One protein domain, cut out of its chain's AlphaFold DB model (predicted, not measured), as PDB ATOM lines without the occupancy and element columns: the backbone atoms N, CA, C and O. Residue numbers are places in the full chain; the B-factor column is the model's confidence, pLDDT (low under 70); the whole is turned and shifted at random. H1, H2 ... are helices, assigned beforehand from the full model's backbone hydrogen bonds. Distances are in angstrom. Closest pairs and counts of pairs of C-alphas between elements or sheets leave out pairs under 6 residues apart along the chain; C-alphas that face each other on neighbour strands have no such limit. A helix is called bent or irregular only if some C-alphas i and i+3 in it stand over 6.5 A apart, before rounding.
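What this domain is: This is residues 88 to 148 of the 174 residues of an uncharacterized protein of Cupriavidus sp. UYMMa02A (UniProt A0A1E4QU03). The longest helix, H3, is one end of an open zigzag of three helices, with H2 in the middle of the row and H1 at the other end; the chain turns back between H1 and H2 and turns again between H2 and H3. The helices are strung out with no shared core, and no helix touches another. The printed part has 61 residues with three named helices in the order H1, H2, H3 and no named strand, and its class is all helix. It is only just extended, close to loose, with a radius of gyration of the C-alphas of 15.9 A, and its elongated outline spans 47 by 25 by 16 A.

Where its parts are: H3 holds residues 132 to 148, 17 residues, and measures 24.5 A from its first C-alpha at (-47.655, -53.910, -48.901) to its last at (-30.164, -57.214, -65.707). H2 holds residues 112 to 126 and measures 21.3 A; its C-alphas run from x = -26.213 at Asp 112 to x = -46.253 at Leu 126. H1 holds residues 88 to 103 and measures 20.5 A, with C-alpha 88 at (-44.293, -29.146, -32.028). H1 is neither bent nor irregular, but only just: C-alphas 100 and 103 are 6.2 A apart.

How they stand to each other: H3 and H2 are apart, with no C-alpha of the one within 8 A of the other, though a tight link of 5 residues joins them. H2 and H1 are apart by the same measure, and a short link of 8 residues joins them. H1 and H3 are apart as well. No two helices form a hairpin. Residues 139 to 148, which belong to H3, stand free, with no C-alpha 8 or more residues away along the chain within 10 A. Residues 88 to 93, which belong to H1, stand free too, and so do residues 111 to 117, of which 112 to 117 belong to H2. In H1, H2 and H3 every O i to N i+4 pair is within hydrogen-bond range.

The domain as a whole: The two C-alphas farthest apart are those of Lys 104 and Ser 148, at 48.2 A, and the first and last printed C-alphas, those of Ser 88 and Ser 148, are 46.1 A apart. The printed part runs from residue 88 to residue 148 without a cut, within a full chain of 174 residues, and neither link is long. The mean pLDDT of the printed part is 75.5. The model's confidence is under 70 at residue 102, residues 104 to 109 and residues 144 to 148. The mean pLDDT is 82 for H2, 79 for H1 and 70 for H3.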
ATOM      1  N   SER A  88     -43.879 -28.602 -33.333       83.44
ATOM      2  CA  SER A  88     -44.293 -29.146 -32.028       83.44
ATOM      3  C   SER A  88     -44.906 -30.547 -32.091       83.44
ATOM      4  O   SER A  88     -44.653 -31.367 -31.211       83.44
ATOM      5  N   ILE A  89     -45.678 -30.863 -33.135       79.12
ATOM      6  CA  ILE A  89     -46.234 -32.212 -33.338       79.12
ATOM      7  C   ILE A  89     -45.109 -33.218 -33.604       79.12
ATOM      8  O   ILE A  89     -45.089 -34.292 -33.004       79.12
ATOM      9  N   ALA A  90     -44.157 -32.862 -34.470       81.94
ATOM     10  CA  ALA A  90     -43.002 -33.702 -34.769       81.94
ATOM     11  C   ALA A  90     -42.098 -33.863 -33.536       81.94
ATOM     12  O   ALA A  90     -41.729 -34.983 -33.191       81.94
ATOM     13  N   GLU A  91     -41.808 -32.774 -32.824       82.94
ATOM     14  CA  GLU A  91     -41.030 -32.775 -31.580       82.94
ATOM     15  C   GLU A  91     -41.691 -33.628 -30.495       82.94
ATOM     16  O   GLU A  91     -41.024 -34.442 -29.867       82.94
ATOM     17  N   SER A  92     -43.009 -33.507 -30.310       81.00
ATOM     18  CA  SER A  92     -43.768 -34.317 -29.351       81.00
ATOM     19  C   SER A  92     -43.723 -35.801 -29.713       81.00
ATOM     20  O   SER A  92     -43.458 -36.640 -28.850       81.00
ATOM     21  N   ALA A  93     -43.899 -36.140 -30.993       81.88
ATOM     22  CA  ALA A  93     -43.786 -37.516 -31.463       81.88
ATOM     23  C   ALA A  93     -42.378 -38.087 -31.214       81.88
ATOM     24  O   ALA A  93     -42.243 -39.200 -30.701       81.88
ATOM     25  N   VAL A  94     -41.325 -37.316 -31.509       81.56
ATOM     26  CA  VAL A  94     -39.936 -37.699 -31.211       81.56
ATOM     27  C   VAL A  94     -39.743 -37.877 -29.706       81.56
ATOM     28  O   VAL A  94     -39.228 -38.909 -29.277       81.56
ATOM     29  N   ASN A  95     -40.213 -36.930 -28.895       83.88
ATOM     30  CA  ASN A  95     -40.096 -36.984 -27.444       83.88
ATOM     31  C   ASN A  95     -40.803 -38.214 -26.857       83.88
ATOM     32  O   ASN A  95     -40.265 -38.862 -25.960       83.88
ATOM     33  N   GLN A  96     -41.966 -38.598 -27.393       82.94
ATOM     34  CA  GLN A  96     -42.648 -39.837 -27.017       82.94
ATOM     35  C   GLN A  96     -41.820 -41.076 -27.366       82.94
ATOM     36  O   GLN A  96     -41.685 -41.968 -26.530       82.94
ATOM     37  N   VAL A  97     -41.239 -41.142 -28.570       76.81
ATOM     38  CA  VAL A  97     -40.396 -42.275 -28.991       76.81
ATOM     39  C   VAL A  97     -39.156 -42.391 -28.108       76.81
ATOM     40  O   VAL A  97     -38.856 -43.484 -27.617       76.81
ATOM     41  N   VAL A  98     -38.464 -41.276 -27.871       77.88
ATOM     42  CA  VAL A  98     -37.284 -41.217 -27.002       77.88
ATOM     43  C   VAL A  98     -37.663 -41.620 -25.583       77.88
ATOM     44  O   VAL A  98     -37.032 -42.511 -25.024       77.88
ATOM     45  N   SER A  99     -38.737 -41.064 -25.021       78.75
ATOM     46  CA  SER A  99     -39.195 -41.387 -23.664       78.75
ATOM     47  C   SER A  99     -39.589 -42.857 -23.522       78.75
ATOM     48  O   SER A  99     -39.188 -43.526 -22.568       78.75
ATOM     49  N   HIS A 100     -40.335 -43.398 -24.488       75.62
ATOM     50  CA  HIS A 100     -40.767 -44.793 -24.473       75.62
ATOM     51  C   HIS A 100     -39.579 -45.758 -24.519       75.62
ATOM     52  O   HIS A 100     -39.591 -46.792 -23.850       75.62
ATOM     53  N   ARG A 101     -38.547 -45.426 -25.304       72.00
ATOM     54  CA  ARG A 101     -37.400 -46.310 -25.529       72.00
ATOM     55  C   ARG A 101     -36.294 -46.117 -24.489       72.00
ATOM     56  O   ARG A 101     -35.760 -47.104 -24.005       72.00
ATOM     57  N   MET A 102     -35.990 -44.888 -24.083       69.25
ATOM     58  CA  MET A 102     -34.845 -44.588 -23.215       69.25
ATOM     59  C   MET A 102     -35.182 -44.557 -21.722       69.25
ATOM     60  O   MET A 102     -34.372 -45.014 -20.919       69.25
ATOM     61  N   ALA A 103     -36.361 -44.068 -21.320       70.06
ATOM     62  CA  ALA A 103     -36.659 -43.856 -19.898       70.06
ATOM     63  C   ALA A 103     -37.097 -45.139 -19.159       70.06
ATOM     64  O   ALA A 103     -36.878 -45.273 -17.957       70.06
ATOM     65  N   LYS A 104     -37.694 -46.120 -19.857       60.97
ATOM     66  CA  LYS A 104     -38.287 -47.330 -19.242       60.97
ATOM     67  C   LYS A 104     -37.388 -48.577 -19.296       60.97
ATOM     68  O   LYS A 104     -37.844 -49.640 -19.709       60.97
ATOM     69  N   LYS A 105     -36.111 -48.460 -18.905       54.66
ATOM     70  CA  LYS A 105     -35.117 -49.568 -18.840       54.66
ATOM     71  C   LYS A 105     -34.932 -50.380 -20.142       54.66
ATOM     72  O   LYS A 105     -34.320 -51.441 -20.124       54.66
ATOM     73  N   ARG A 106     -35.411 -49.873 -21.282       57.62
ATOM     74  CA  ARG A 106     -35.205 -50.433 -22.628       57.62
ATOM     75  C   ARG A 106     -34.125 -49.661 -23.388       57.62
ATOM     76  O   ARG A 106     -34.273 -49.442 -24.587       57.62
ATOM     77  N   GLN A 107     -33.071 -49.221 -22.690       61.22
ATOM     78  CA  GLN A 107     -31.983 -48.440 -23.282       61.22
ATOM     79  C   GLN A 107     -31.391 -49.188 -24.482       61.22
ATOM     80  O   GLN A 107     -30.586 -50.106 -24.340       61.22
ATOM     81  N   MET A 108     -31.807 -48.787 -25.678       66.00
ATOM     82  CA  MET A 108     -31.158 -49.198 -26.907       66.00
ATOM     83  C   MET A 108     -29.973 -48.275 -27.142       66.00
ATOM     84  O   MET A 108     -30.112 -47.054 -27.118       66.00
ATOM     85  N   ARG A 109     -28.810 -48.859 -27.423       68.25
ATOM     86  CA  ARG A 109     -27.676 -48.123 -27.980       68.25
ATOM     87  C   ARG A 109     -27.947 -47.906 -29.459       68.25
ATOM     88  O   ARG A 109     -27.816 -48.832 -30.251       68.25
ATOM     89  N   TRP A 110     -28.388 -46.710 -29.825       73.62
ATOM     90  CA  TRP A 110     -28.444 -46.321 -31.228       73.62
ATOM     91  C   TRP A 110     -27.100 -45.724 -31.614       73.62
ATOM     92  O   TRP A 110     -26.568 -44.870 -30.909       73.62
ATOM     93  N   THR A 111     -26.553 -46.185 -32.731       83.06
ATOM     94  CA  THR A 111     -25.573 -45.397 -33.470       83.06
ATOM     95  C   THR A 111     -26.317 -44.272 -34.191       83.06
ATOM     96  O   THR A 111     -27.506 -44.412 -34.484       83.06
ATOM     97  N   ASP A 112     -25.631 -43.172 -34.498       80.50
ATOM     98  CA  ASP A 112     -26.213 -42.055 -35.259       80.50
ATOM     99  C   ASP A 112     -26.837 -42.542 -36.583       80.50
ATOM    100  O   ASP A 112     -27.989 -42.251 -36.907       80.50
ATOM    101  N   GLN A 113     -26.138 -43.453 -37.266       86.00
ATOM    102  CA  GLN A 113     -26.632 -44.126 -38.467       86.00
ATOM    103  C   GLN A 113     -27.912 -44.943 -38.214       86.00
ATOM    104  O   GLN A 113     -28.853 -44.876 -39.001       86.00
ATOM    105  N   GLY A 114     -27.985 -45.699 -37.112       84.12
ATOM    106  CA  GLY A 114     -29.176 -46.480 -36.763       84.12
ATOM    107  C   GLY A 114     -30.391 -45.603 -36.450       84.12
ATOM    108  O   GLY A 114     -31.505 -45.918 -36.873       84.12
ATOM    109  N   ALA A 115     -30.176 -44.476 -35.765       82.44
ATOM    110  CA  ALA A 115     -31.214 -43.482 -35.508       82.44
ATOM    111  C   ALA A 115     -31.743 -42.875 -36.816       82.44
ATOM    112  O   ALA A 115     -32.958 -42.812 -37.022       82.44
ATOM    113  N   HIS A 116     -30.836 -42.495 -37.719       84.62
ATOM    114  CA  HIS A 116     -31.174 -41.939 -39.024       84.62
ATOM    115  C   HIS A 116     -32.016 -42.907 -39.868       84.62
ATOM    116  O   HIS A 116     -33.094 -42.536 -40.335       84.62
ATOM    117  N   CYS A 117     -31.589 -44.170 -39.994       84.62
ATOM    118  CA  CYS A 117     -32.337 -45.193 -40.732       84.62
ATOM    119  C   CYS A 117     -33.743 -45.413 -40.152       84.62
ATOM    120  O   CYS A 117     -34.714 -45.540 -40.894       84.62
ATOM    121  N   LEU A 118     -33.882 -45.421 -38.822       81.25
ATOM    122  CA  LEU A 118     -35.189 -45.579 -38.180       81.25
ATOM    123  C   LEU A 118     -36.131 -44.408 -38.468       81.25
ATOM    124  O   LEU A 118     -37.327 -44.630 -38.666       81.25
ATOM    125  N   VAL A 119     -35.611 -43.178 -38.521       82.44
ATOM    126  CA  VAL A 119     -36.397 -42.006 -38.928       82.44
ATOM    127  C   VAL A 119     -36.839 -42.137 -40.384       82.44
ATOM    128  O   VAL A 119     -38.023 -41.953 -40.653       82.44
ATOM    129  N   GLN A 120     -35.946 -42.529 -41.301       84.88
ATOM    130  CA  GLN A 120     -36.290 -42.741 -42.714       84.88
ATOM    131  C   GLN A 120     -37.408 -43.776 -42.886       84.88
ATOM    132  O   GLN A 120     -38.418 -43.493 -43.526       84.88
ATOM    133  N   VAL A 121     -37.279 -44.943 -42.245       84.94
ATOM    134  CA  VAL A 121     -38.314 -45.988 -42.279       84.94
ATOM    135  C   VAL A 121     -39.627 -45.461 -41.704       84.94
ATOM    136  O   VAL A 121     -40.690 -45.692 -42.275       84.94
ATOM    137  N   ARG A 122     -39.589 -44.721 -40.589       81.25
ATOM    138  CA  ARG A 122     -40.812 -44.191 -39.975       81.25
ATOM    139  C   ARG A 122     -41.509 -43.162 -40.862       81.25
ATOM    140  O   ARG A 122     -42.736 -43.196 -40.937       81.25
ATOM    141  N   VAL A 123     -40.753 -42.284 -41.519       81.75
ATOM    142  CA  VAL A 123     -41.279 -41.324 -42.500       81.75
ATOM    143  C   VAL A 123     -41.909 -42.067 -43.675       81.75
ATOM    144  O   VAL A 123     -43.064 -41.803 -43.988       81.75
ATOM    145  N   ALA A 124     -41.226 -43.065 -44.236       82.19
ATOM    146  CA  ALA A 124     -41.749 -43.867 -45.340       82.19
ATOM    147  C   ALA A 124     -43.049 -44.615 -44.964       82.19
ATOM    148  O   ALA A 124     -43.984 -44.674 -45.759       82.19
ATOM    149  N   VAL A 125     -43.177 -45.120 -43.726       78.12
ATOM    150  CA  VAL A 125     -44.451 -45.682 -43.228       78.12
ATOM    151  C   VAL A 125     -45.549 -44.616 -43.170       78.12
ATOM    152  O   VAL A 125     -46.661 -44.870 -43.625       78.12
ATOM    153  N   LEU A 126     -45.265 -43.438 -42.603       77.06
ATOM    154  CA  LEU A 126     -46.253 -42.357 -42.469       77.06
ATOM    155  C   LEU A 126     -46.701 -41.801 -43.826       77.06
ATOM    156  O   LEU A 126     -47.870 -41.458 -43.980       77.06
ATOM    157  N   ASN A 127     -45.796 -41.765 -44.801       80.31
ATOM    158  CA  ASN A 127     -46.085 -41.368 -46.176       80.31
ATOM    159  C   ASN A 127     -46.791 -42.475 -46.984       80.31
ATOM    160  O   ASN A 127     -47.181 -42.242 -48.125       80.31
ATOM    161  N   GLY A 128     -46.946 -43.683 -46.429       81.31
ATOM    162  CA  GLY A 128     -47.530 -44.833 -47.130       81.31
ATOM    163  C   GLY A 128     -46.602 -45.488 -48.162       81.31
ATOM    164  O   GLY A 128     -47.013 -46.418 -48.851       81.31
ATOM    165  N   GLU A 129     -45.344 -45.061 -48.235       81.38
ATOM    166  CA  GLU A 129     -44.314 -45.573 -49.150       81.38
ATOM    167  C   GLU A 129     -43.902 -47.021 -48.822       81.38
ATOM    168  O   GLU A 129     -43.360 -47.723 -49.669       81.38
ATOM    169  N   LEU A 130     -44.198 -47.490 -47.604       81.56
ATOM    170  CA  LEU A 130     -44.007 -48.879 -47.162       81.56
ATOM    171  C   LEU A 130     -45.321 -49.678 -47.102       81.56
ATOM    172  O   LEU A 130     -45.443 -50.637 -46.342       81.56
ATOM    173  N   SER A 131     -46.323 -49.290 -47.896       79.69
ATOM    174  CA  SER A 131     -47.519 -50.109 -48.125       79.69
ATOM    175  C   SER A 131     -47.137 -51.503 -48.653       79.69
ATOM    176  O   SER A 131     -46.179 -51.596 -49.425       79.69
ATOM    177  N   PRO A 132     -47.887 -52.579 -48.332       78.31
ATOM    178  CA  PRO A 132     -47.655 -53.910 -48.901       78.31
ATOM    179  C   PRO A 132     -47.502 -53.888 -50.427       78.31
ATOM    180  O   PRO A 132     -46.617 -54.536 -50.971       78.31
ATOM    181  N   HIS A 133     -48.294 -53.058 -51.113       75.75
ATOM    182  CA  HIS A 133     -48.200 -52.877 -52.563       75.75
ATOM    183  C   HIS A 133     -46.870 -52.248 -53.005       75.75
ATOM    184  O   HIS A 133     -46.289 -52.681 -53.999       75.75
ATOM    185  N   CYS A 134     -46.370 -51.251 -52.270       74.44
ATOM    186  CA  CYS A 134     -45.087 -50.606 -52.549       74.44
ATOM    187  C   CYS A 134     -43.908 -51.534 -52.238       74.44
ATOM    188  O   CYS A 134     -42.957 -51.579 -53.012       74.44
ATOM    189  N   ILE A 135     -43.995 -52.322 -51.163       77.94
ATOM    190  CA  ILE A 135     -42.990 -53.333 -50.815       77.94
ATOM    191  C   ILE A 135     -42.906 -54.386 -51.922       77.94
ATOM    192  O   ILE A 135     -41.821 -54.616 -52.450       77.94
ATOM    193  N   SER A 136     -44.037 -54.942 -52.365       78.50
ATOM    194  CA  SER A 136     -44.049 -55.892 -53.485       78.50
ATOM    195  C   SER A 136     -43.515 -55.273 -54.784       78.50
ATOM    196  O   SER A 136     -42.798 -55.927 -55.537       78.50
ATOM    197  N   ALA A 137     -43.811 -53.997 -55.056       73.25
ATOM    198  CA  ALA A 137     -43.264 -53.293 -56.217       73.25
ATOM    199  C   ALA A 137     -41.737 -53.107 -56.134       73.25
ATOM    200  O   ALA A 137     -41.047 -53.268 -57.147       73.25
ATOM    201  N   LEU A 138     -41.205 -52.812 -54.943       75.81
ATOM    202  CA  LEU A 138     -39.768 -52.711 -54.673       75.81
ATOM    203  C   LEU A 138     -39.071 -54.071 -54.801       75.81
ATOM    204  O   LEU A 138     -38.028 -54.153 -55.445       75.81
ATOM    205  N   GLU A 139     -39.663 -55.143 -54.271       76.06
ATOM    206  CA  GLU A 139     -39.154 -56.515 -54.414       76.06
ATOM    207  C   GLU A 139     -39.090 -56.943 -55.886       76.06
ATOM    208  O   GLU A 139     -38.083 -57.494 -56.342       76.06
ATOM    209  N   LEU A 140     -40.125 -56.621 -56.670       75.75
ATOM    210  CA  LEU A 140     -40.157 -56.871 -58.112       75.75
ATOM    211  C   LEU A 140     -39.105 -56.046 -58.871       75.75
ATOM    212  O   LEU A 140     -38.493 -56.544 -59.815       75.75
ATOM    213  N   ALA A 141     -38.883 -54.787 -58.487       72.69
ATOM    214  CA  ALA A 141     -37.865 -53.933 -59.096       72.69
ATOM    215  C   ALA A 141     -36.439 -54.410 -58.774       72.69
ATOM    216  O   ALA A 141     -35.610 -54.491 -59.680       72.69
ATOM    217  N   ALA A 142     -36.174 -54.798 -57.525       74.50
ATOM    218  CA  ALA A 142     -34.896 -55.367 -57.106       74.50
ATOM    219  C   ALA A 142     -34.603 -56.700 -57.817       74.50
ATOM    220  O   ALA A 142     -33.485 -56.920 -58.283       74.50
ATOM    221  N   SER A 143     -35.628 -57.542 -57.990       72.81
ATOM    222  CA  SER A 143     -35.534 -58.815 -58.721       72.81
ATOM    223  C   SER A 143     -35.274 -58.633 -60.221       72.81
ATOM    224  O   SER A 143     -34.599 -59.450 -60.840       72.81
ATOM    225  N   ARG A 144     -35.771 -57.551 -60.833       60.50
ATOM    226  CA  ARG A 144     -35.434 -57.199 -62.225       60.50
ATOM    227  C   ARG A 144     -34.010 -56.662 -62.353       60.50
ATOM    228  O   ARG A 144     -33.344 -56.932 -63.347       60.50
ATOM    229  N   HIS A 145     -33.532 -55.927 -61.351       56.00
ATOM    230  CA  HIS A 145     -32.176 -55.386 -61.355       56.00
ATOM    231  C   HIS A 145     -31.124 -56.500 -61.255       56.00
ATOM    232  O   HIS A 145     -30.160 -56.486 -62.019       56.00
ATOM    233  N   SER A 146     -31.359 -57.519 -60.418       55.34
ATOM    234  CA  SER A 146     -30.497 -58.707 -60.322       55.34
ATOM    235  C   SER A 146     -30.500 -59.581 -61.583       55.34
ATOM    236  O   SER A 146     -29.510 -60.258 -61.839       55.34
ATOM    237  N   GLN A 147     -31.557 -59.532 -62.403       56.00
ATOM    238  CA  GLN A 147     -31.613 -60.207 -63.710       56.00
ATOM    239  C   GLN A 147     -30.964 -59.399 -64.849       56.00
ATOM    240  O   GLN A 147     -30.589 -59.981 -65.864       56.00
ATOM    241  N   SER A 148     -30.811 -58.076 -64.700       48.34
ATOM    242  CA  SER A 148     -30.164 -57.214 -65.707       48.34
ATOM    243  C   SER A 148     -28.638 -57.137 -65.580       48.34
ATOM    244  O   SER A 148     -27.961 -56.729 -66.524       48.34
TER     245      SER A 148